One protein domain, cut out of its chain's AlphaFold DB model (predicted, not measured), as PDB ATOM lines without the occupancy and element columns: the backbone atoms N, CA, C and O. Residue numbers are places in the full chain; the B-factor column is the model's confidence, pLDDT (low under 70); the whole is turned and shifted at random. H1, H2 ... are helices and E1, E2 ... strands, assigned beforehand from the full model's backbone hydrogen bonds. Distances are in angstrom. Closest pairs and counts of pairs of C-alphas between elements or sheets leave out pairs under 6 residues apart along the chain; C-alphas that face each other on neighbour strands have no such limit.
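This is residues 6 to 52 and 64 to 193 of the 522 residues of the protein "Sucrase-isomaltase, intestinal" of Myotis brandtii (UniProt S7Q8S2). With little regular structure, the domain is two antiparallel sheets partly face to face, H2 over the smaller one's far face, and a loop-rich lobe, residues 6 to 52 with H1, at the opposite end. The 177 printed residues, under half in named elements, have H1, nine strands, then H2, class mixed; sheet orders are E1 E2 E8 E7 E4 and E3 E5 E6 E9. It is compact, radius of gyration of the C-alphas 16.4 A, spanning 48 by 39 by 34 A.

H1, residues 19 to 24, begins at C-alpha 19 (-13.553, 6.349, 154.876). Strands are E1 73 to 75, E2 78 to 84, 20.3 A, E3 90 to 92, E4 108 to 112, E5 131 to 135, E6 141 to 146, E7 152 to 157, E8 161 to 166 and E9 173 to 177. H2, residues 181 to 192, 16.7 A, ends at C-alpha 192 (-34.033, 36.488, 179.253).

E2 and E8 are antiparallel, N 81 and O 164 3.0 A apart. H2 is on the sheet E3 E5 E6 E9, two layers, helix on one face, height 8.2 A; its closest C-alphas to E9 are Val 184 and Phe 176, 5.3 A. H1 is on neither sheet. In both helices every O i to N i+4 pair is within hydrogen-bond range.

C-alphas 52 and 64 are 17.3 A apart across the cut. E3 to E4 and E4 to E5 are long links. Eleven residues are under pLDDT 70, among them 45 to 48.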
ATOM      1  N   GLN A   6     -11.648   9.188 173.433       72.44
ATOM      2  CA  GLN A   6     -12.540  10.109 174.144       72.44
ATOM      3  C   GLN A   6     -12.460  11.576 173.687       72.44
ATOM      4  O   GLN A   6     -13.368  12.346 173.984       72.44
ATOM      5  N   ASN A   7     -11.396  11.968 172.980       75.94
ATOM      6  CA  ASN A   7     -11.201  13.340 172.501       75.94
ATOM      7  C   ASN A   7     -11.649  13.520 171.046       75.94
ATOM      8  O   ASN A   7     -11.531  14.620 170.509       75.94
ATOM      9  N   ARG A   8     -12.098  12.450 170.373       81.94
ATOM     10  CA  ARG A   8     -12.483  12.509 168.960       81.94
ATOM     11  C   ARG A   8     -13.699  13.410 168.773       81.94
ATOM     12  O   ARG A   8     -14.742  13.183 169.384       81.94
ATOM     13  N   VAL A   9     -13.542  14.394 167.893       80.06
ATOM     14  CA  VAL A   9     -14.589  15.335 167.491       80.06
ATOM     15  C   VAL A   9     -15.119  14.906 166.137       80.06
ATOM     16  O   VAL A   9     -14.357  14.853 165.175       80.06
ATOM     17  N   ASP A  10     -16.403  14.575 166.076       81.38
ATOM     18  CA  ASP A  10     -17.051  14.047 164.878       81.38
ATOM     19  C   ASP A  10     -16.967  15.034 163.700       81.38
ATOM     20  O   ASP A  10     -17.492  16.145 163.776       81.38
ATOM     21  N   CYS A  11     -16.302  14.622 162.619       83.12
ATOM     22  CA  CYS A  11     -16.171  15.401 161.381       83.12
ATOM     23  C   CYS A  11     -17.236  15.030 160.332       83.12
ATOM     24  O   CYS A  11     -17.400  15.702 159.308       83.12
ATOM     25  N   HIS A  12     -18.005  13.970 160.583       80.06
ATOM     26  CA  HIS A  12     -19.108  13.565 159.726       80.06
ATOM     27  C   HIS A  12     -20.361  13.296 160.566       80.06
ATOM     28  O   HIS A  12     -20.793  12.154 160.697       80.06
ATOM     29  N   PRO A  13     -20.984  14.353 161.117       74.69
ATOM     30  CA  PRO A  13     -22.114  14.186 162.022       74.69
ATOM     31  C   PRO A  13     -23.423  13.792 161.346       74.69
ATOM     32  O   PRO A  13     -24.403  13.513 162.040       74.69
ATOM     33  N   GLN A  14     -23.451  13.781 160.015       69.12
ATOM     34  CA  GLN A  14     -24.568  13.288 159.222       69.12
ATOM     35  C   GLN A  14     -24.521  11.749 159.124       69.12
ATOM     36  O   GLN A  14     -23.461  11.150 159.299       69.12
ATOM     37  N   PRO A  15     -25.646  11.075 158.838       64.19
ATOM     38  CA  PRO A  15     -25.628   9.651 158.512       64.19
ATOM     39  C   PRO A  15     -24.761   9.352 157.277       64.19
ATOM     40  O   PRO A  15     -24.636  10.189 156.386       64.19
ATOM     41  N   GLY A  16     -24.219   8.132 157.193       67.62
ATOM     42  CA  GLY A  16     -23.507   7.662 155.995       67.62
ATOM     43  C   GLY A  16     -21.999   7.932 155.962       67.62
ATOM     44  O   GLY A  16     -21.408   7.931 154.884       67.62
ATOM     45  N   ALA A  17     -21.353   8.127 157.118       70.88
ATOM     46  CA  ALA A  17     -19.901   8.269 157.187       70.88
ATOM     47  C   ALA A  17     -19.184   7.057 156.557       70.88
ATOM     48  O   ALA A  17     -19.383   5.916 156.979       70.88
ATOM     49  N   SER A  18     -18.303   7.313 155.591       79.19
ATOM     50  CA  SER A  18     -17.379   6.330 155.019       79.19
ATOM     51  C   SER A  18     -15.945   6.849 155.101       79.19
ATOM     52  O   SER A  18     -15.720   8.045 155.324       79.19
ATOM     53  N   ARG A  19     -14.966   5.960 154.908       83.31
ATOM     54  CA  ARG A  19     -13.553   6.349 154.876       83.31
ATOM     55  C   ARG A  19     -13.297   7.393 153.795       83.31
ATOM     56  O   ARG A  19     -12.695   8.422 154.073       83.31
ATOM     57  N   GLU A  20     -13.832   7.156 152.605       84.12
ATOM     58  CA  GLU A  20     -13.657   7.998 151.424       84.12
ATOM     59  C   GLU A  20     -14.236   9.398 151.658       84.12
ATOM     60  O   GLU A  20     -13.567  10.398 151.411       84.12
ATOM     61  N   VAL A  21     -15.457   9.487 152.200       81.69
ATOM     62  CA  VAL A  21     -16.103  10.777 152.503       81.69
ATOM     63  C   VAL A  21     -15.384  11.511 153.639       81.69
ATOM     64  O   VAL A  21     -15.328  12.741 153.642       81.69
ATOM     65  N   CYS A  22     -14.835  10.776 154.607       80.19
ATOM     66  CA  CYS A  22     -14.078  11.349 155.712       80.19
ATOM     67  C   CYS A  22     -12.755  11.967 155.249       80.19
ATOM     68  O   CYS A  22     -12.471  13.131 155.535       80.19
ATOM     69  N   GLU A  23     -11.969  11.200 154.494       86.12
ATOM     70  CA  GLU A  23     -10.674  11.635 153.973       86.12
ATOM     71  C   GLU A  23     -10.855  12.780 152.958       86.12
ATOM     72  O   GLU A  23     -10.099  13.749 152.989       86.12
ATOM     73  N   ALA A  24     -11.927  12.767 152.152       83.44
ATOM     74  CA  ALA A  24     -12.275  13.872 151.249       83.44
ATOM     75  C   ALA A  24     -12.598  15.196 151.971       83.44
ATOM     76  O   ALA A  24     -12.471  16.267 151.380       83.44
ATOM     77  N   LYS A  25     -13.000  15.146 153.250       78.44
ATOM     78  CA  LYS A  25     -13.204  16.330 154.107       78.44
ATOM     79  C   LYS A  25     -11.913  16.815 154.783       78.44
ATOM     80  O   LYS A  25     -11.962  17.797 155.519       78.44
ATOM     81  N   GLY A  26     -10.783  16.139 154.556       82.12
ATOM     82  CA  GLY A  26      -9.519  16.403 155.250       82.12
ATOM     83  C   GLY A  26      -9.479  15.852 156.679       82.12
ATOM     84  O   GLY A  26      -8.666  16.298 157.486       82.12
ATOM     85  N   CYS A  27     -10.360  14.903 157.007       86.19
ATOM     86  CA  CYS A  27     -10.484  14.325 158.340       86.19
ATOM     87  C   CYS A  27      -9.836  12.944 158.450       86.19
ATOM     88  O   CYS A  27      -9.459  12.321 157.458       86.19
ATOM     89  N   VAL A  28      -9.695  12.467 159.686       87.25
ATOM     90  CA  VAL A  28      -9.055  11.186 159.992       87.25
ATOM     91  C   VAL A  28     -10.122  10.111 160.154       87.25
ATOM     92  O   VAL A  28     -11.017  10.228 160.995       87.25
ATOM     93  N   TRP A  29     -10.000   9.034 159.379       86.88
ATOM     94  CA  TRP A  29     -10.819   7.839 159.542       86.88
ATOM     95  C   TRP A  29     -10.105   6.798 160.406       86.88
ATOM     96  O   TRP A  29      -9.050   6.277 160.043       86.88
ATOM     97  N   CYS A  30     -10.706   6.433 161.534       85.00
ATOM     98  CA  CYS A  30     -10.266   5.307 162.344       85.00
ATOM     99  C   CYS A  30     -11.460   4.627 163.018       85.00
ATOM    100  O   CYS A  30     -12.083   5.189 163.922       85.00
ATOM    101  N   SER A  31     -11.759   3.391 162.620       81.88
ATOM    102  CA  SER A  31     -12.835   2.609 163.227       81.88
ATOM    103  C   SER A  31     -12.525   2.242 164.683       81.88
ATOM    104  O   SER A  31     -11.373   2.172 165.113       81.88
ATOM    105  N   THR A  32     -13.572   2.031 165.478       74.62
ATOM    106  CA  THR A  32     -13.456   1.644 166.888       74.62
ATOM    107  C   THR A  32     -14.602   0.726 167.296       74.62
ATOM    108  O   THR A  32     -15.654   0.685 166.655       74.62
ATOM    109  N   THR A  33     -14.366  -0.064 168.342       71.25
ATOM    110  CA  THR A  33     -15.340  -0.985 168.945       71.25
ATOM    111  C   THR A  33     -16.183  -0.296 170.021       71.25
ATOM    112  O   THR A  33     -17.242  -0.801 170.383       71.25
ATOM    113  N   VAL A  34     -15.708   0.850 170.526       66.88
ATOM    114  CA  VAL A  34     -16.368   1.626 171.573       66.88
ATOM    115  C   VAL A  34     -17.596   2.298 170.973       66.88
ATOM    116  O   VAL A  34     -17.490   3.070 170.018       66.88
ATOM    117  N   ALA A  35     -18.764   1.983 171.529       68.00
ATOM    118  CA  ALA A  35     -20.032   2.522 171.061       68.00
ATOM    119  C   ALA A  35     -20.035   4.060 171.076       68.00
ATOM    120  O   ALA A  35     -19.484   4.683 171.982       68.00
ATOM    121  N   ASN A  36     -20.693   4.646 170.076       70.19
ATOM    122  CA  ASN A  36     -20.909   6.084 169.875       70.19
ATOM    123  C   ASN A  36     -19.661   6.952 169.631       70.19
ATOM    124  O   ASN A  36     -19.807   8.133 169.328       70.19
ATOM    125  N   VAL A  37     -18.448   6.403 169.703       75.12
ATOM    126  CA  VAL A  37     -17.241   7.157 169.351       75.12
ATOM    127  C   VAL A  37     -17.171   7.331 167.826       75.12
ATOM    128  O   VAL A  37     -17.263   6.332 167.102       75.12
ATOM    129  N   PRO A  38     -16.938   8.553 167.311       81.06
ATOM    130  CA  PRO A  38     -16.890   8.790 165.875       81.06
ATOM    131  C   PRO A  38     -15.698   8.086 165.213       81.06
ATOM    132  O   PRO A  38     -14.559   8.104 165.703       81.06
ATOM    133  N   TRP A  39     -15.981   7.460 164.070       86.19
ATOM    134  CA  TRP A  39     -14.966   6.855 163.205       86.19
ATOM    135  C   TRP A  39     -14.283   7.905 162.329       86.19
ATOM    136  O   TRP A  39     -13.082   7.804 162.106       86.19
ATOM    137  N   CYS A  40     -15.027   8.921 161.880       84.69
ATOM    138  CA  CYS A  40     -14.494  10.084 161.180       84.69
ATOM    139  C   CYS A  40     -14.366  11.270 162.138       84.69
ATOM    140  O   CYS A  40     -15.373  11.732 162.673       84.69
ATOM    141  N   PHE A  41     -13.157  11.782 162.356       85.00
ATOM    142  CA  PHE A  41     -12.934  12.877 163.300       85.00
ATOM    143  C   PHE A  41     -11.906  13.890 162.801       85.00
ATOM    144  O   PHE A  41     -11.064  13.578 161.956       85.00
ATOM    145  N   TYR A  42     -11.986  15.115 163.320       82.69
ATOM    146  CA  TYR A  42     -11.044  16.177 162.967       82.69
ATOM    147  C   TYR A  42      -9.610  15.827 163.404       82.69
ATOM    148  O   TYR A  42      -9.428  15.292 164.505       82.69
ATOM    149  N   PRO A  43      -8.580  16.136 162.593       80.00
ATOM    150  CA  PRO A  43      -7.188  15.999 163.018       80.00
ATOM    151  C   PRO A  43      -6.860  16.991 164.146       80.00
ATOM    152  O   PRO A  43      -7.459  18.062 164.224       80.00
ATOM    153  N   ALA A  44      -5.878  16.666 164.996       70.31
ATOM    154  CA  ALA A  44      -5.419  17.555 166.079       70.31
ATOM    155  C   ALA A  44      -4.881  18.899 165.558       70.31
ATOM    156  O   ALA A  44      -5.027  19.936 166.195       70.31
ATOM    157  N   ASP A  45      -4.229  18.823 164.407       68.69
ATOM    158  CA  ASP A  45      -3.471  19.838 163.687       68.69
ATOM    159  C   ASP A  45      -4.110  20.150 162.323       68.69
ATOM    160  O   ASP A  45      -3.462  20.677 161.420       68.69
ATOM    161  N   GLY A  46      -5.389  19.798 162.160       64.69
ATOM    162  CA  GLY A  46      -6.115  20.013 160.917       64.69
ATOM    163  C   GLY A  46      -6.255  21.503 160.584       64.69
ATOM    164  O   GLY A  46      -6.276  22.341 161.484       64.69
ATOM    165  N   PRO A  47      -6.437  21.861 159.301       63.12
ATOM    166  CA  PRO A  47      -6.581  23.252 158.854       63.12
ATOM    167  C   PRO A  47      -7.931  23.883 159.252       63.12
ATOM    168  O   PRO A  47      -8.325  24.912 158.706       63.12
ATOM    169  N   HIS A  48      -8.684  23.247 160.149       68.75
ATOM    170  CA  HIS A  48     -10.030  23.649 160.525       68.75
ATOM    171  C   HIS A  48      -9.968  24.656 161.671       68.75
ATOM    172  O   HIS A  48      -9.361  24.398 162.708       68.75
ATOM    173  N   GLY A  49     -10.623  25.800 161.495       74.12
ATOM    174  CA  GLY A  49     -10.651  26.857 162.495       74.12
ATOM    175  C   GLY A  49     -10.368  28.228 161.904       74.12
ATOM    176  O   GLY A  49     -10.267  28.411 160.692       74.12
ATOM    177  N   TYR A  50     -10.241  29.202 162.796       74.62
ATOM    178  CA  TYR A  50      -9.960  30.592 162.467       74.62
ATOM    179  C   TYR A  50      -8.743  31.053 163.264       74.62
ATOM    180  O   TYR A  50      -8.572  30.673 164.422       74.62
ATOM    181  N   THR A  51      -7.927  31.913 162.656       77.75
ATOM    182  CA  THR A  51      -6.784  32.549 163.319       77.75
ATOM    183  C   THR A  51      -7.116  34.003 163.614       77.75
ATOM    184  O   THR A  51      -7.525  34.750 162.723       77.75
ATOM    185  N   MET A  52      -6.920  34.414 164.866       79.56
ATOM    186  CA  MET A  52      -6.995  35.817 165.272       79.56
ATOM    187  C   MET A  52      -5.940  36.632 164.515       79.56
ATOM    188  O   MET A  52      -4.766  36.264 164.512       79.56
ATOM    189  N   ARG A  64     -12.634  31.258 182.305       68.31
ATOM    190  CA  ARG A  64     -12.136  30.711 181.033       68.31
ATOM    191  C   ARG A  64     -13.129  29.700 180.464       68.31
ATOM    192  O   ARG A  64     -13.272  28.609 181.008       68.31
ATOM    193  N   TRP A  65     -13.728  30.037 179.325       74.94
ATOM    194  CA  TRP A  65     -14.397  29.076 178.448       74.94
ATOM    195  C   TRP A  65     -13.397  28.557 177.427       74.94
ATOM    196  O   TRP A  65     -12.889  29.326 176.611       74.94
ATOM    197  N   GLU A  66     -13.071  27.272 177.475       81.00
ATOM    198  CA  GLU A  66     -12.119  26.703 176.527       81.00
ATOM    199  C   GLU A  66     -12.851  26.207 175.282       81.00
ATOM    200  O   GLU A  66     -13.643  25.265 175.362       81.00
ATOM    201  N   THR A  67     -12.556  26.814 174.133       80.94
ATOM    202  CA  THR A  67     -13.111  26.453 172.818       80.94
ATOM    203  C   THR A  67     -12.044  25.969 171.834       80.94
ATOM    204  O   THR A  67     -12.257  25.914 170.626       80.94
ATOM    205  N   THR A  68     -10.867  25.596 172.340       72.50
ATOM    206  CA  THR A  68      -9.729  25.167 171.514       72.50
ATOM    207  C   THR A  68      -9.904  23.775 170.908       72.50
ATOM    208  O   THR A  68      -9.101  23.367 170.074       72.50
ATOM    209  N   LEU A  69     -10.915  23.015 171.335       70.62
ATOM    210  CA  LEU A  69     -11.212  21.694 170.784       70.62
ATOM    211  C   LEU A  69     -11.982  21.830 169.465       70.62
ATOM    212  O   LEU A  69     -12.931  22.599 169.384       70.62
ATOM    213  N   GLY A  70     -11.594  21.070 168.438       67.88
ATOM    214  CA  GLY A  70     -12.351  20.923 167.183       67.88
ATOM    215  C   GLY A  70     -12.370  22.133 166.236       67.88
ATOM    216  O   GLY A  70     -12.751  21.967 165.081       67.88
ATOM    217  N   GLY A  71     -11.938  23.313 166.692       73.06
ATOM    218  CA  GLY A  71     -11.944  24.549 165.909       73.06
ATOM    219  C   GLY A  71     -13.348  25.130 165.688       73.06
ATOM    220  O   GLY A  71     -14.369  24.467 165.874       73.06
ATOM    221  N   LEU A  72     -13.397  26.403 165.288       80.38
ATOM    222  CA  LEU A  72     -14.629  27.062 164.847       80.38
ATOM    223  C   LEU A  72     -14.880  26.758 163.367       80.38
ATOM    224  O   LEU A  72     -14.009  26.994 162.530       80.38
ATOM    225  N   ILE A  73     -16.090  26.315 163.034       82.75
ATOM    226  CA  ILE A  73     -16.581  26.280 161.653       82.75
ATOM    227  C   ILE A  73     -17.685  27.315 161.543       82.75
ATOM    228  O   ILE A  73     -18.633  27.280 162.322       82.75
ATOM    229  N   PHE A  74     -17.570  28.224 160.580       81.81
ATOM    230  CA  PHE A  74     -18.558  29.271 160.365       81.81
ATOM    231  C   PHE A  74     -18.861  29.384 158.870       81.81
ATOM    232  O   PHE A  74     -18.149  30.040 158.112       81.81
ATOM    233  N   SER A  75     -19.921  28.710 158.435       82.31
ATOM    234  CA  SER A  75     -20.440  28.791 157.068       82.31
ATOM    235  C   SER A  75     -21.921  29.164 157.082       82.31
ATOM    236  O   SER A  75     -22.558  29.101 158.128       82.31
ATOM    237  N   ASN A  76     -22.473  29.525 155.921       77.38
ATOM    238  CA  ASN A  76     -23.838  30.050 155.812       77.38
ATOM    239  C   ASN A  76     -24.910  29.149 156.455       77.38
ATOM    240  O   ASN A  76     -25.800  29.655 157.124       77.38
ATOM    241  N   GLN A  77     -24.813  27.825 156.269       84.00
ATOM    242  CA  GLN A  77     -25.783  26.854 156.801       84.00
ATOM    243  C   GLN A  77     -25.141  25.700 157.579       84.00
ATOM    244  O   GLN A  77     -25.668  24.588 157.648       84.00
ATOM    245  N   TYR A  78     -23.963  25.955 158.144       86.12
ATOM    246  CA  TYR A  78     -23.320  25.046 159.081       86.12
ATOM    247  C   TYR A  78     -22.322  25.826 159.929       86.12
ATOM    248  O   TYR A  78     -21.247  26.216 159.454       86.12
ATOM    249  N   ILE A  79     -22.695  26.054 161.181       84.44
ATOM    250  CA  ILE A  79     -21.865  26.717 162.176       84.44
ATOM    251  C   ILE A  79     -21.650  25.734 163.320       84.44
ATOM    252  O   ILE A  79     -22.614  25.164 163.830       84.44
ATOM    253  N   GLN A  80     -20.397  25.516 163.711       87.81
ATOM    254  CA  GLN A  80     -20.026  24.588 164.773       87.81
ATOM    255  C   GLN A  80     -19.026  25.234 165.722       87.81
ATOM    256  O   GLN A  80     -17.993  25.745 165.288       87.81
ATOM    257  N   LEU A  81     -19.300  25.122 167.020       86.12
ATOM    258  CA  LEU A  81     -18.367  25.475 168.081       86.12
ATOM    259  C   LEU A  81     -18.361  24.377 169.134       86.12
ATOM    260  O   LEU A  81     -19.407  23.869 169.535       86.12
ATOM    261  N   MET A  82     -17.173  24.026 169.604       87.25
ATOM    262  CA  MET A  82     -17.007  23.065 170.677       87.25
ATOM    263  C   MET A  82     -16.380  23.729 171.893       87.25
ATOM    264  O   MET A  82     -15.567  24.640 171.770       87.25
ATOM    265  N   THR A  83     -16.749  23.248 173.074       88.75
ATOM    266  CA  THR A  83     -16.168  23.676 174.340       88.75
ATOM    267  C   THR A  83     -15.911  22.494 175.262       88.75
ATOM    268  O   THR A  83     -16.700  21.551 175.290       88.75
ATOM    269  N   SER A  84     -14.822  22.530 176.034       89.62
ATOM    270  CA  SER A  84     -14.670  21.623 177.176       89.62
ATOM    271  C   SER A  84     -15.414  22.167 178.392       89.62
ATOM    272  O   SER A  84     -15.311  23.353 178.701       89.62
ATOM    273  N   VAL A  85     -16.074  21.287 179.136       91.12
ATOM    274  CA  VAL A  85     -16.731  21.606 180.404       91.12
ATOM    275  C   VAL A  85     -15.962  20.981 181.581       91.12
ATOM    276  O   VAL A  85     -15.399  19.890 181.460       91.12
ATOM    277  N   PRO A  86     -15.904  21.645 182.748       90.25
ATOM    278  CA  PRO A  86     -15.050  21.235 183.866       90.25
ATOM    279  C   PRO A  86     -15.533  19.965 184.583       90.25
ATOM    280  O   PRO A  86     -14.778  19.370 185.360       90.25
ATOM    281  N   SER A  87     -16.773  19.533 184.342       93.44
ATOM    282  CA  SER A  87     -17.374  18.347 184.948       93.44
ATOM    283  C   SER A  87     -18.381  17.675 184.001       93.44
ATOM    284  O   SER A  87     -18.753  18.217 182.966       93.44
ATOM    285  N   THR A  88     -18.838  16.476 184.373       95.62
ATOM    286  CA  THR A  88     -19.921  15.754 183.682       95.62
ATOM    287  C   THR A  88     -21.307  16.066 184.248       95.62
ATOM    288  O   THR A  88     -22.291  15.453 183.842       95.62
ATOM    289  N   SER A  89     -21.409  16.943 185.248       96.81
ATOM    290  CA  SER A  89     -22.671  17.314 185.894       96.81
ATOM    291  C   SER A  89     -23.343  18.442 185.120       96.81
ATOM    292  O   SER A  89     -23.365  19.580 185.582       96.81
ATOM    293  N   ILE A  90     -23.854  18.095 183.937       98.06
ATOM    294  CA  ILE A  90     -24.582  18.992 183.036       98.06
ATOM    295  C   ILE A  90     -26.091  18.777 183.197       98.06
ATOM    296  O   ILE A  90     -26.542  17.635 183.354       98.06
ATOM    297  N   TYR A  91     -26.847  19.871 183.119       98.31
ATOM    298  CA  TYR A  91     -28.308  19.949 183.210       98.31
ATOM    299  C   TYR A  91     -28.825  20.998 182.221       98.31
ATOM    300  O   TYR A  91     -28.123  21.973 181.969       98.31
ATOM    301  N   GLY A  92     -30.050  20.859 181.722       97.75
ATOM    302  CA  GLY A  92     -30.660  21.821 180.801       97.75
ATOM    303  C   GLY A  92     -30.902  21.204 179.432       97.75
ATOM    304  O   GLY A  92     -31.219  20.022 179.352       97.75
ATOM    305  N   PHE A  93     -30.772  22.015 178.388       97.88
ATOM    306  CA  PHE A  93     -31.265  21.766 177.035       97.88
ATOM    307  C   PHE A  93     -32.777  21.501 176.995       97.88
ATOM    308  O   PHE A  93     -33.414  21.192 178.004       97.88
ATOM    309  N   GLY A  94     -33.385  21.659 175.829       95.19
ATOM    310  CA  GLY A  94     -34.804  21.376 175.697       95.19
ATOM    311  C   GLY A  94     -35.398  21.838 174.376       95.19
ATOM    312  O   GLY A  94     -34.757  22.565 173.626       95.19
ATOM    313  N   GLU A  95     -36.624  21.444 174.076       97.81
ATOM    314  CA  GLU A  95     -37.440  20.526 174.871       97.81
ATOM    315  C   GLU A  95     -37.261  19.071 174.419       97.81
ATOM    316  O   GLU A  95     -37.352  18.755 173.232       97.81
ATOM    317  N   HIS A  96     -37.015  18.169 175.373       94.69
ATOM    318  CA  HIS A  96     -36.840  16.740 175.115       94.69
ATOM    319  C   HIS A  96     -37.318  15.922 176.309       94.69
ATOM    320  O   HIS A  96     -37.148  16.310 177.465       94.69
ATOM    321  N   GLU A  97     -37.773  14.697 176.049       92.81
ATOM    322  CA  GLU A  97     -37.859  13.690 177.105       92.81
ATOM    323  C   GLU A  97     -36.435  13.213 177.457       92.81
ATOM    324  O   GLU A  97     -35.855  12.324 176.816       92.81
ATOM    325  N   HIS A  98     -35.833  13.835 178.473       91.12
ATOM    326  CA  HIS A  98     -34.522  13.432 178.964       91.12
ATOM    327  C   HIS A  98     -34.596  12.118 179.748       91.12
ATOM    328  O   HIS A  98     -35.388  11.985 180.682       91.12
ATOM    329  N   PRO A  99     -33.701  11.148 179.481       88.31
ATOM    330  CA  PRO A  99     -33.726   9.883 180.209       88.31
ATOM    331  C   PRO A  99     -33.315   9.979 181.697       88.31
ATOM    332  O   PRO A  99     -33.421   8.983 182.430       88.31
ATOM    333  N   SER A 100     -32.763  11.122 182.111       93.69
ATOM    334  CA  SER A 100     -32.453  11.547 183.479       93.69
ATOM    335  C   SER A 100     -32.224  13.062 183.506       93.69
ATOM    336  O   SER A 100     -31.853  13.628 182.487       93.69
ATOM    337  N   PHE A 101     -32.385  13.701 184.672       96.31
ATOM    338  CA  PHE A 101     -32.161  15.147 184.818       96.31
ATOM    339  C   PHE A 101     -30.696  15.559 184.601       96.31
ATOM    340  O   PHE A 101     -30.417  16.479 183.844       96.31
ATOM    341  N   LYS A 102     -29.746  14.845 185.225       97.38
ATOM    342  CA  LYS A 102     -28.324  14.950 184.867       97.38
ATOM    343  C   LYS A 102     -28.101  14.247 183.527       97.38
ATOM    344  O   LYS A 102     -28.512  13.088 183.388       97.38
ATOM    345  N   HIS A 103     -27.424  14.905 182.591       96.06
ATOM    346  CA  HIS A 103     -27.161  14.321 181.279       96.06
ATOM    347  C   HIS A 103     -26.153  13.170 181.321       96.06
ATOM    348  O   HIS A 103     -25.222  13.135 182.130       96.06
ATOM    349  N   ASP A 104     -26.346  12.233 180.395       91.81
ATOM    350  CA  ASP A 104     -25.318  11.282 179.992       91.81
ATOM    351  C   ASP A 104     -24.382  11.972 178.990       91.81
ATOM    352  O   ASP A 104     -24.830  12.523 177.986       91.81
ATOM    353  N   MET A 105     -23.082  11.949 179.277       90.56
ATOM    354  CA  MET A 105     -22.058  12.577 178.442       90.56
ATOM    355  C   MET A 105     -21.566  11.652 177.321       90.56
ATOM    356  O   MET A 105     -20.630  12.000 176.615       90.56
ATOM    357  N   ASN A 106     -22.116  10.445 177.165       86.94
ATOM    358  CA  ASN A 106     -21.610   9.460 176.213       86.94
ATOM    359  C   ASN A 106     -22.119   9.658 174.777       86.94
ATOM    360  O   ASN A 106     -22.901   8.846 174.274       86.94
ATOM    361  N   TYR A 107     -21.628  10.714 174.118       81.12
ATOM    362  CA  TYR A 107     -21.925  11.051 172.718       81.12
ATOM    363  C   TYR A 107     -23.433  11.177 172.455       81.12
ATOM    364  O   TYR A 107     -23.942  10.783 171.405       81.12
ATOM    365  N   VAL A 108     -24.162  11.707 173.439       85.75
ATOM    366  CA  VAL A 108     -25.599  11.961 173.324       85.75
ATOM    367  C   VAL A 108     -25.803  13.256 172.556       85.75
ATOM    368  O   VAL A 108     -25.148  14.257 172.844       85.75
ATOM    369  N   ARG A 109     -26.715  13.229 171.584       88.62
ATOM    370  CA  ARG A 109     -27.090  14.378 170.764       88.62
ATOM    371  C   ARG A 109     -28.527  14.789 171.062       88.62
ATOM    372  O   ARG A 109     -29.407  13.931 171.085       88.62
ATOM    373  N   TYR A 110     -28.743  16.087 171.242       93.25
ATOM    374  CA  TYR A 110     -30.058  16.699 171.413       93.25
ATOM    375  C   TYR A 110     -30.295  17.686 170.271       93.25
ATOM    376  O   TYR A 110     -29.730  18.779 170.279       93.25
ATOM    377  N   GLY A 111     -31.084  17.281 169.270       94.12
ATOM    378  CA  GLY A 111     -31.559  18.172 168.207       94.12
ATOM    379  C   GLY A 111     -32.681  19.065 168.723       94.12
ATOM    380  O   GLY A 111     -33.529  18.593 169.468       94.12
ATOM    381  N   MET A 112     -32.687  20.343 168.372       96.56
ATOM    382  CA  MET A 112     -33.614  21.360 168.858       96.56
ATOM    383  C   MET A 112     -34.191  22.126 167.672       96.56
ATOM    384  O   MET A 112     -33.473  22.827 166.955       96.56
ATOM    385  N   PHE A 113     -35.492  21.955 167.481       96.75
ATOM    386  CA  PHE A 113     -36.342  22.692 166.557       96.75
ATOM    387  C   PHE A 113     -37.785  22.400 166.974       96.75
ATOM    388  O   PHE A 113     -38.091  21.223 167.199       96.75
ATOM    389  N   SER A 114     -38.620  23.424 167.140       97.38
ATOM    390  CA  SER A 114     -39.990  23.264 167.638       97.38
ATOM    391  C   SER A 114     -40.774  22.304 166.742       97.38
ATOM    392  O   SER A 114     -40.728  22.400 165.513       97.38
ATOM    393  N   ARG A 115     -41.419  21.303 167.345       95.06
ATOM    394  CA  ARG A 115     -42.134  20.259 166.611       95.06
ATOM    395  C   ARG A 115     -43.213  19.586 167.444       95.06
ATOM    396  O   ARG A 115     -42.916  18.961 168.462       95.06
ATOM    397  N   ASP A 116     -44.422  19.594 166.897       96.12
ATOM    398  CA  ASP A 116     -45.524  18.779 167.381       96.12
ATOM    399  C   ASP A 116     -45.199  17.296 167.170       96.12
ATOM    400  O   ASP A 116     -45.040  16.787 166.051       96.12
ATOM    401  N   GLN A 117     -45.025  16.603 168.287       89.62
ATOM    402  CA  GLN A 117     -45.036  15.155 168.357       89.62
ATOM    403  C   GLN A 117     -45.247  14.706 169.798       89.62
ATOM    404  O   GLN A 117     -44.971  15.432 170.749       89.62
ATOM    405  N   SER A 118     -45.635  13.444 169.978       91.44
ATOM    406  CA  SER A 118     -45.638  12.846 171.312       91.44
ATOM    407  C   SER A 118     -44.237  12.877 171.942       91.44
ATOM    408  O   SER A 118     -43.252  12.613 171.234       91.44
ATOM    409  N   PRO A 119     -44.129  13.093 173.267       89.94
ATOM    410  CA  PRO A 119     -42.857  13.011 173.969       89.94
ATOM    411  C   PRO A 119     -42.233  11.630 173.774       89.94
ATOM    412  O   PRO A 119     -42.801  10.599 174.138       89.94
ATOM    413  N   VAL A 120     -41.072  11.617 173.123       83.12
ATOM    414  CA  VAL A 120     -40.267  10.418 172.900       83.12
ATOM    415  C   VAL A 120     -38.818  10.774 173.170       83.12
ATOM    416  O   VAL A 120     -38.291  11.714 172.568       83.12
ATOM    417  N   ALA A 121     -38.159   9.964 173.996       83.06
ATOM    418  CA  ALA A 121     -36.758  10.118 174.372       83.06
ATOM    419  C   ALA A 121     -35.851  10.618 173.233       83.06
ATOM    420  O   ALA A 121     -35.807  10.024 172.149       83.06
ATOM    421  N   LEU A 122     -35.092  11.681 173.530       82.19
ATOM    422  CA  LEU A 122     -34.113  12.343 172.646       82.19
ATOM    423  C   LEU A 122     -34.687  13.038 171.399       82.19
ATOM    424  O   LEU A 122     -33.919  13.540 170.584       82.19
ATOM    425  N   SER A 123     -36.005  13.069 171.221       84.56
ATOM    426  CA  SER A 123     -36.626  13.772 170.094       84.56
ATOM    427  C   SER A 123     -36.805  15.251 170.431       84.56
ATOM    428  O   SER A 123     -37.130  15.558 171.572       84.56
ATOM    429  N   ASN A 124     -36.615  16.139 169.455       91.56
ATOM    430  CA  ASN A 124     -36.951  17.561 169.563       91.56
ATOM    431  C   ASN A 124     -38.461  17.748 169.767       91.56
ATOM    432  O   ASN A 124     -39.218  17.247 168.947       91.56
ATOM    433  N   LEU A 125     -38.916  18.410 170.821       95.88
ATOM    434  CA  LEU A 125     -40.348  18.601 171.087       95.88
ATOM    435  C   LEU A 125     -40.769  20.043 170.779       95.88
ATOM    436  O   LEU A 125     -40.281  20.634 169.819       95.88
ATOM    437  N   TYR A 126     -41.688  20.585 171.566       97.94
ATOM    438  CA  TYR A 126     -42.397  21.832 171.304       97.94
ATOM    439  C   TYR A 126     -41.477  23.050 171.484       97.94
ATOM    440  O   TYR A 126     -41.389  23.907 170.606       97.94
ATOM    441  N   GLY A 127     -40.725  23.095 172.588       97.38
ATOM    442  CA  GLY A 127     -39.809  24.189 172.910       97.38
ATOM    443  C   GLY A 127     -38.387  24.063 172.343       97.38
ATOM    444  O   GLY A 127     -37.881  22.978 172.049       97.38
ATOM    445  N   VAL A 128     -37.693  25.206 172.272       98.00
ATOM    446  CA  VAL A 128     -36.259  25.314 171.947       98.00
ATOM    447  C   VAL A 128     -35.549  26.058 173.080       98.00
ATOM    448  O   VAL A 128     -35.670  27.272 173.226       98.00
ATOM    449  N   HIS A 129     -34.788  25.323 173.891       98.12
ATOM    450  CA  HIS A 129     -34.114  25.811 175.096       98.12
ATOM    451  C   HIS A 129     -32.607  25.506 175.051       98.12
ATOM    452  O   HIS A 129     -32.134  24.595 175.729       98.12
ATOM    453  N   PRO A 130     -31.810  26.264 174.279       97.44
ATOM    454  CA  PRO A 130     -30.367  26.062 174.118       97.44
ATOM    455  C   PRO A 130     -29.543  26.605 175.308       97.44
ATOM    456  O   PRO A 130     -28.512  27.258 175.133       97.44
ATOM    457  N   PHE A 131     -29.998  26.345 176.536       98.56
ATOM    458  CA  PHE A 131     -29.334  26.708 177.790       98.56
ATOM    459  C   PHE A 131     -28.898  25.454 178.543       98.56
ATOM    460  O   PHE A 131     -29.695  24.533 178.702       98.56
ATOM    461  N   TYR A 132     -27.678  25.434 179.076       98.25
ATOM    462  CA  TYR A 132     -27.261  24.417 180.041       98.25
ATOM    463  C   TYR A 132     -26.642  25.040 181.284       98.25
ATOM    464  O   TYR A 132     -26.128  26.154 181.253       98.25
ATOM    465  N   MET A 133     -26.637  24.265 182.362       98.31
ATOM    466  CA  MET A 133     -25.929  24.526 183.601       98.31
ATOM    467  C   MET A 133     -24.957  23.382 183.895       98.31
ATOM    468  O   MET A 133     -25.281  22.208 183.710       98.31
ATOM    469  N   CYS A 134     -23.770  23.723 184.382       96.94
ATOM    470  CA  CYS A 134     -22.738  22.801 184.825       96.94
ATOM    471  C   CYS A 134     -22.449  23.032 186.308       96.94
ATOM    472  O   CYS A 134     -22.164  24.158 186.710       96.94
ATOM    473  N   ILE A 135     -22.489  21.965 187.108       96.75
ATOM    474  CA  ILE A 135     -21.964  21.981 188.480       96.75
ATOM    475  C   ILE A 135     -20.493  21.575 188.419       96.75
ATOM    476  O   ILE A 135     -20.167  20.447 188.042       96.75
ATOM    477  N   GLU A 136     -19.603  22.487 188.775       92.44
ATOM    478  CA  GLU A 136     -18.157  22.337 188.705       92.44
ATOM    479  C   GLU A 136     -17.603  21.418 189.805       92.44
ATOM    480  O   GLU A 136     -18.307  20.949 190.702       92.44
ATOM    481  N   LYS A 137     -16.306  21.102 189.719       90.50
ATOM    482  CA  LYS A 137     -15.640  20.172 190.650       90.50
ATOM    483  C   LYS A 137     -15.516  20.722 192.071       90.50
ATOM    484  O   LYS A 137     -15.425  19.937 193.009       90.50
ATOM    485  N   ASP A 138     -15.476  22.040 192.208       91.44
ATOM    486  CA  ASP A 138     -15.442  22.766 193.478       91.44
ATOM    487  C   ASP A 138     -16.850  23.119 193.991       91.44
ATOM    488  O   ASP A 138     -16.975  23.854 194.966       91.44
ATOM    489  N   PHE A 139     -17.895  22.565 193.361       91.88
ATOM    490  CA  PHE A 139     -19.311  22.826 193.629       91.88
ATOM    491  C   PHE A 139     -19.791  24.239 193.291       91.88
ATOM    492  O   PHE A 139     -20.963  24.534 193.538       91.88
ATOM    493  N   ASN A 140     -18.952  25.068 192.660       93.19
ATOM    494  CA  ASN A 140     -19.465  26.232 191.958       93.19
ATOM    495  C   ASN A 140     -20.329  25.786 190.768       93.19
ATOM    496  O   ASN A 140     -20.290  24.630 190.345       93.19
ATOM    497  N   ALA A 141     -21.119  26.694 190.213       94.88
ATOM    498  CA  ALA A 141     -21.897  26.429 189.011       94.88
ATOM    499  C   ALA A 141     -21.649  27.501 187.952       94.88
ATOM    500  O   ALA A 141     -21.330  28.642 188.276       94.88
ATOM    501  N   HIS A 142     -21.856  27.152 186.691       94.69
ATOM    502  CA  HIS A 142     -22.059  28.131 185.628       94.69
ATOM    503  C   HIS A 142     -23.168  27.666 184.695       94.69
ATOM    504  O   HIS A 142     -23.486  26.480 184.636       94.69
ATOM    505  N   GLY A 143     -23.733  28.596 183.940       96.62
ATOM    506  CA  GLY A 143     -24.656  28.319 182.856       96.62
ATOM    507  C   GLY A 143     -24.240  29.035 181.587       96.62
ATOM    508  O   GLY A 143     -23.585  30.077 181.640       96.62
ATOM    509  N   VAL A 144     -24.614  28.466 180.449       96.56
ATOM    510  CA  VAL A 144     -24.371  29.054 179.133       96.56
ATOM    511  C   VAL A 144     -25.633  28.934 178.296       96.56
ATOM    512  O   VAL A 144     -26.212  27.851 178.195       96.56
ATOM    513  N   LEU A 145     -26.036  30.044 177.686       97.81
ATOM    514  CA  LEU A 145     -27.102  30.123 176.687       97.81
ATOM    515  C   LEU A 145     -26.471  30.380 175.319       97.81
ATOM    516  O   LEU A 145     -25.672  31.306 175.194       97.81
ATOM    517  N   LEU A 146     -26.870  29.614 174.303       97.25
ATOM    518  CA  LEU A 146     -26.697  29.990 172.899       97.25
ATOM    519  C   LEU A 146     -27.984  30.668 172.415       97.25
ATOM    520  O   LEU A 146     -28.986  29.998 172.189       97.25
ATOM    521  N   LEU A 147     -27.972  31.988 172.250       96.69
ATOM    522  CA  LEU A 147     -29.117  32.742 171.746       96.69
ATOM    523  C   LEU A 147     -29.199  32.601 170.215       96.69
ATOM    524  O   LEU A 147     -28.719  33.435 169.454       96.69
ATOM    525  N   ASN A 148     -29.775  31.489 169.760       95.56
ATOM    526  CA  ASN A 148     -29.978  31.168 168.347       95.56
ATOM    527  C   ASN A 148     -31.299  30.400 168.177       95.56
ATOM    528  O   ASN A 148     -31.597  29.511 168.975       95.56
ATOM    529  N   SER A 149     -32.077  30.739 167.147       96.75
ATOM    530  CA  SER A 149     -33.396  30.150 166.858       96.75
ATOM    531  C   SER A 149     -33.440  29.275 165.599       96.75
ATOM    532  O   SER A 149     -34.492  28.737 165.266       96.75
ATOM    533  N   ASN A 150     -32.321  29.115 164.885       96.50
ATOM    534  CA  ASN A 150     -32.256  28.191 163.753       96.50
ATOM    535  C   ASN A 150     -32.283  26.748 164.274       96.50
ATOM    536  O   ASN A 150     -31.940  26.490 165.433       96.50
ATOM    537  N   ALA A 151     -32.634  25.792 163.409       96.38
ATOM    538  CA  ALA A 151     -32.514  24.383 163.762       96.38
ATOM    539  C   ALA A 151     -31.066  24.069 164.169       96.38
ATOM    540  O   ALA A 151     -30.099  24.391 163.466       96.38
ATOM    541  N   GLN A 152     -30.915  23.446 165.328       95.88
ATOM    542  CA  GLN A 152     -29.615  23.279 165.961       95.88
ATOM    543  C   GLN A 152     -29.547  21.971 166.735       95.88
ATOM    544  O   GLN A 152     -30.556  21.316 166.974       95.88
ATOM    545  N   ASP A 153     -28.351  21.565 167.129       95.88
ATOM    546  CA  ASP A 153     -28.161  20.461 168.052       95.88
ATOM    547  C   ASP A 153     -26.948  20.686 168.953       95.88
ATOM    548  O   ASP A 153     -26.046  21.473 168.651       95.88
ATOM    549  N   VAL A 154     -26.928  19.955 170.062       96.19
ATOM    550  CA  VAL A 154     -25.757  19.841 170.926       96.19
ATOM    551  C   VAL A 154     -25.378  18.374 171.095       96.19
ATOM    552  O   VAL A 154     -26.237  17.522 171.319       96.19
ATOM    553  N   THR A 155     -24.087  18.060 170.983       93.06
ATOM    554  CA  THR A 155     -23.534  16.736 171.319       93.06
ATOM    555  C   THR A 155     -22.665  16.818 172.563       93.06
ATOM    556  O   THR A 155     -21.790  17.675 172.649       93.06
ATOM    557  N   LEU A 156     -22.896  15.916 173.514       93.19
ATOM    558  CA  LEU A 156     -22.155  15.803 174.770       93.19
ATOM    559  C   LEU A 156     -21.149  14.656 174.654       93.19
ATOM    560  O   LEU A 156     -21.551  13.570 174.243       93.19
ATOM    561  N   SER A 157     -19.891  14.853 175.059       87.75
ATOM    562  CA  SER A 157     -18.842  13.816 174.964       87.75
ATOM    563  C   SER A 157     -18.182  13.483 176.318       87.75
ATOM    564  O   SER A 157     -18.115  14.357 177.188       87.75
ATOM    565  N   PRO A 158     -17.642  12.254 176.518       85.19
ATOM    566  CA  PRO A 158     -17.093  11.805 177.808       85.19
ATOM    567  C   PRO A 158     -15.815  12.505 178.268       85.19
ATOM    568  O   PRO A 158     -15.571  12.576 179.471       85.19
ATOM    569  N   SER A 159     -14.983  12.982 177.336       84.94
ATOM    570  CA  SER A 159     -13.939  13.961 177.646       84.94
ATOM    571  C   SER A 159     -14.649  15.300 177.746       84.94
ATOM    572  O   SER A 159     -14.937  15.884 176.706       84.94
ATOM    573  N   PRO A 160     -15.094  15.677 178.956       89.69
ATOM    574  CA  PRO A 160     -16.349  16.382 179.158       89.69
ATOM    575  C   PRO A 160     -16.380  17.643 178.295       89.69
ATOM    576  O   PRO A 160     -15.631  18.591 178.518       89.69
ATOM    577  N   SER A 161     -17.199  17.603 177.248       91.88
ATOM    578  CA  SER A 161     -17.251  18.641 176.221       91.88
ATOM    579  C   SER A 161     -18.620  18.698 175.570       91.88
ATOM    580  O   SER A 161     -19.325  17.687 175.519       91.88
ATOM    581  N   LEU A 162     -18.943  19.858 175.014       94.50
ATOM    582  CA  LEU A 162     -20.167  20.129 174.279       94.50
ATOM    583  C   LEU A 162     -19.810  20.607 172.874       94.50
ATOM    584  O   LEU A 162     -18.962  21.485 172.726       94.50
ATOM    585  N   THR A 163     -20.459  20.058 171.856       93.19
ATOM    586  CA  THR A 163     -20.357  20.518 170.466       93.19
ATOM    587  C   THR A 163     -21.705  21.074 170.041       93.19
ATOM    588  O   THR A 163     -22.649  20.307 169.874       93.19
ATOM    589  N   PHE A 164     -21.782  22.390 169.873       94.38
ATOM    590  CA  PHE A 164     -22.943  23.094 169.340       94.38
ATOM    591  C   PHE A 164     -22.869  23.119 167.819       94.38
ATOM    592  O   PHE A 164     -21.807  23.415 167.261       94.38
ATOM    593  N   ARG A 165     -23.989  22.835 167.155       94.44
ATOM    594  CA  ARG A 165     -24.150  22.953 165.703       94.44
ATOM    595  C   ARG A 165     -25.457  23.648 165.381       94.44
ATOM    596  O   ARG A 165     -26.484  23.272 165.925       94.44
ATOM    597  N   THR A 166     -25.434  24.609 164.471       93.50
ATOM    598  CA  THR A 166     -26.640  25.286 163.977       93.50
ATOM    599  C   THR A 166     -26.570  25.478 162.464       93.50
ATOM    600  O   THR A 166     -25.477  25.604 161.900       93.50
ATOM    601  N   ILE A 167     -27.729  25.466 161.797       94.12
ATOM    602  CA  ILE A 167     -27.840  25.642 160.337       94.12
ATOM    603  C   ILE A 167     -27.993  27.101 159.905       94.12
ATOM    604  O   ILE A 167     -28.308  27.359 158.747       94.12
ATOM    605  N   GLY A 168     -27.790  28.057 160.807       85.50
ATOM    606  CA  GLY A 168     -27.862  29.467 160.451       85.50
ATOM    607  C   GLY A 168     -27.723  30.409 161.639       85.50
ATOM    608  O   GLY A 168     -27.455  30.007 162.775       85.50
ATOM    609  N   GLY A 169     -27.917  31.694 161.356       92.88
ATOM    610  CA  GLY A 169     -27.781  32.762 162.339       92.88
ATOM    611  C   GLY A 169     -26.326  33.008 162.739       92.88
ATOM    612  O   GLY A 169     -25.418  32.960 161.909       92.88
ATOM    613  N   ILE A 170     -26.120  33.308 164.019       90.19
ATOM    614  CA  ILE A 170     -24.811  33.619 164.604       90.19
ATOM    615  C   ILE A 170     -24.576  32.806 165.884       90.19
ATOM    616  O   ILE A 170     -25.498  32.190 166.424       90.19
ATOM    617  N   LEU A 171     -23.336  32.820 166.377       89.56
ATOM    618  CA  LEU A 171     -22.977  32.301 167.696       89.56
ATOM    619  C   LEU A 171     -23.025  33.436 168.725       89.56
ATOM    620  O   LEU A 171     -22.020  34.112 168.936       89.56
ATOM    621  N   ASP A 172     -24.185  33.638 169.344       93.69
ATOM    622  CA  ASP A 172     -24.380  34.612 170.423       93.69
ATOM    623  C   ASP A 172     -24.478  33.879 171.769       93.69
ATOM    624  O   ASP A 172     -25.466  33.198 172.047       93.69
ATOM    625  N   PHE A 173     -23.412  33.936 172.572       92.81
ATOM    626  CA  PHE A 173     -23.299  33.182 173.822       92.81
ATOM    627  C   PHE A 173     -23.356  34.094 175.045       92.81
ATOM    628  O   PHE A 173     -22.564  35.026 175.174       92.81
ATOM    629  N   TYR A 174     -24.212  33.734 176.001       93.00
ATOM    630  CA  TYR A 174     -24.283  34.354 177.324       93.00
ATOM    631  C   TYR A 174     -23.784  33.375 178.377       93.00
ATOM    632  O   TYR A 174     -24.081  32.182 178.309       93.00
ATOM    633  N   MET A 175     -23.044  33.882 179.360       91.19
ATOM    634  CA  MET A 175     -22.451  33.089 180.435       91.19
ATOM    635  C   MET A 175     -22.892  33.636 181.784       91.19
ATOM    636  O   MET A 175     -22.803  34.835 182.039       91.19
ATOM    637  N   PHE A 176     -23.330  32.737 182.655       93.12
ATOM    638  CA  PHE A 176     -23.900  33.051 183.959       93.12
ATOM    639  C   PHE A 176     -23.104  32.298 185.018       93.12
ATOM    640  O   PHE A 176     -22.984  31.077 184.932       93.12
ATOM    641  N   LEU A 177     -22.524  32.994 185.993       90.25
ATOM    642  CA  LEU A 177     -21.566  32.393 186.929       90.25
ATOM    643  C   LEU A 177     -22.159  32.246 188.332       90.25
ATOM    644  O   LEU A 177     -22.974  33.053 188.757       90.25
ATOM    645  N   GLY A 178     -21.754  31.207 189.053       85.75
ATOM    646  CA  GLY A 178     -22.202  30.898 190.407       85.75
ATOM    647  C   GLY A 178     -21.680  31.866 191.482       85.75
ATOM    648  O   GLY A 178     -21.231  32.972 191.187       85.75
ATOM    649  N   PRO A 179     -21.753  31.464 192.761       93.25
ATOM    650  CA  PRO A 179     -21.297  30.141 193.191       93.25
ATOM    651  C   PRO A 179     -22.365  29.043 193.187       93.25
ATOM    652  O   PRO A 179     -22.018  27.883 193.035       93.25
ATOM    653  N   THR A 180     -23.657  29.354 193.304       97.31
ATOM    654  CA  THR A 180     -24.702  28.308 193.392       97.31
ATOM    655  C   THR A 180     -25.456  28.099 192.073       97.31
ATOM    656  O   THR A 180     -25.558  29.044 191.283       97.31
ATOM    657  N   PRO A 181     -26.033  26.903 191.828       97.56
ATOM    658  CA  PRO A 181     -26.982  26.678 190.733       97.56
ATOM    659  C   PRO A 181     -28.106  27.723 190.681       97.56
ATOM    660  O   PRO A 181     -28.463  28.225 189.618       97.56
ATOM    661  N   GLU A 182     -28.625  28.124 191.838       98.19
ATOM    662  CA  GLU A 182     -29.676  29.128 191.962       98.19
ATOM    663  C   GLU A 182     -29.206  30.509 191.489       98.19
ATOM    664  O   GLU A 182     -29.964  31.202 190.812       98.19
ATOM    665  N   ASN A 183     -27.957  30.908 191.769       97.06
ATOM    666  CA  ASN A 183     -27.412  32.175 191.261       97.06
ATOM    667  C   ASN A 183     -27.294  32.180 189.734       97.06
ATOM    668  O   ASN A 183     -27.534  33.214 189.107       97.06
ATOM    669  N   VAL A 184     -26.948  31.034 189.140       97.38
ATOM    670  CA  VAL A 184     -26.897  30.866 187.682       97.38
ATOM    671  C   VAL A 184     -28.290  31.077 187.084       97.38
ATOM    672  O   VAL A 184     -28.441  31.868 186.155       97.38
ATOM    673  N   ILE A 185     -29.323  30.441 187.647       98.06
ATOM    674  CA  ILE A 185     -30.709  30.591 187.170       98.06
ATOM    675  C   ILE A 185     -31.256  32.007 187.417       98.06
ATOM    676  O   ILE A 185     -31.967  32.549 186.568       98.06
ATOM    677  N   GLN A 186     -30.902  32.648 188.535       97.81
ATOM    678  CA  GLN A 186     -31.287  34.036 188.819       97.81
ATOM    679  C   GLN A 186     -30.753  35.014 187.771       97.81
ATOM    680  O   GLN A 186     -31.511  35.880 187.337       97.81
ATOM    681  N   GLN A 187     -29.491  34.859 187.355       97.56
ATOM    682  CA  GLN A 187     -28.885  35.680 186.300       97.56
ATOM    683  C   GLN A 187     -29.423  35.327 184.913       97.56
ATOM    684  O   GLN A 187     -29.709  36.224 184.126       97.56
ATOM    685  N   TYR A 188     -29.609  34.036 184.618       98.00
ATOM    686  CA  TYR A 188     -30.198  33.598 183.352       98.00
ATOM    687  C   TYR A 188     -31.582  34.222 183.146       98.00
ATOM    688  O   TYR A 188     -31.817  34.893 182.143       98.00
ATOM    689  N   THR A 189     -32.469  34.091 184.135       97.50
ATOM    690  CA  THR A 189     -33.816  34.686 184.089       97.50
ATOM    691  C   THR A 189     -33.807  36.212 184.193       97.50
ATOM    692  O   THR A 189     -34.752  36.857 183.763       97.50
ATOM    693  N   GLU A 190     -32.757  36.831 184.731       96.88
ATOM    694  CA  GLU A 190     -32.588  38.284 184.642       96.88
ATOM    695  C   GLU A 190     -32.295  38.736 183.209       96.88
ATOM    696  O   GLU A 190     -32.834  39.750 182.774       96.88
ATOM    697  N   ALA A 191     -31.500  37.962 182.467       94.56
ATOM    698  CA  ALA A 191     -31.136  38.275 181.089       94.56
ATOM    699  C   ALA A 191     -32.265  38.002 180.084       94.56
ATOM    700  O   ALA A 191     -32.477  38.810 179.184       94.56
ATOM    701  N   ILE A 192     -32.993  36.887 180.223       95.19
ATOM    702  CA  ILE A 192     -34.033  36.488 179.253       95.19
ATOM    703  C   ILE A 192     -35.458  36.915 179.637       95.19
ATOM    704  O   ILE A 192     -36.395  36.671 178.884       95.19
ATOM    705  N   GLY A 193     -35.625  37.545 180.801       96.62
ATOM    706  CA  GLY A 193     -36.925  37.882 181.372       96.62
ATOM    707  C   GLY A 193     -37.323  36.921 182.490       96.62
ATOM    708  O   GLY A 193     -37.266  35.696 182.356       96.62
TER     709      GLY A 193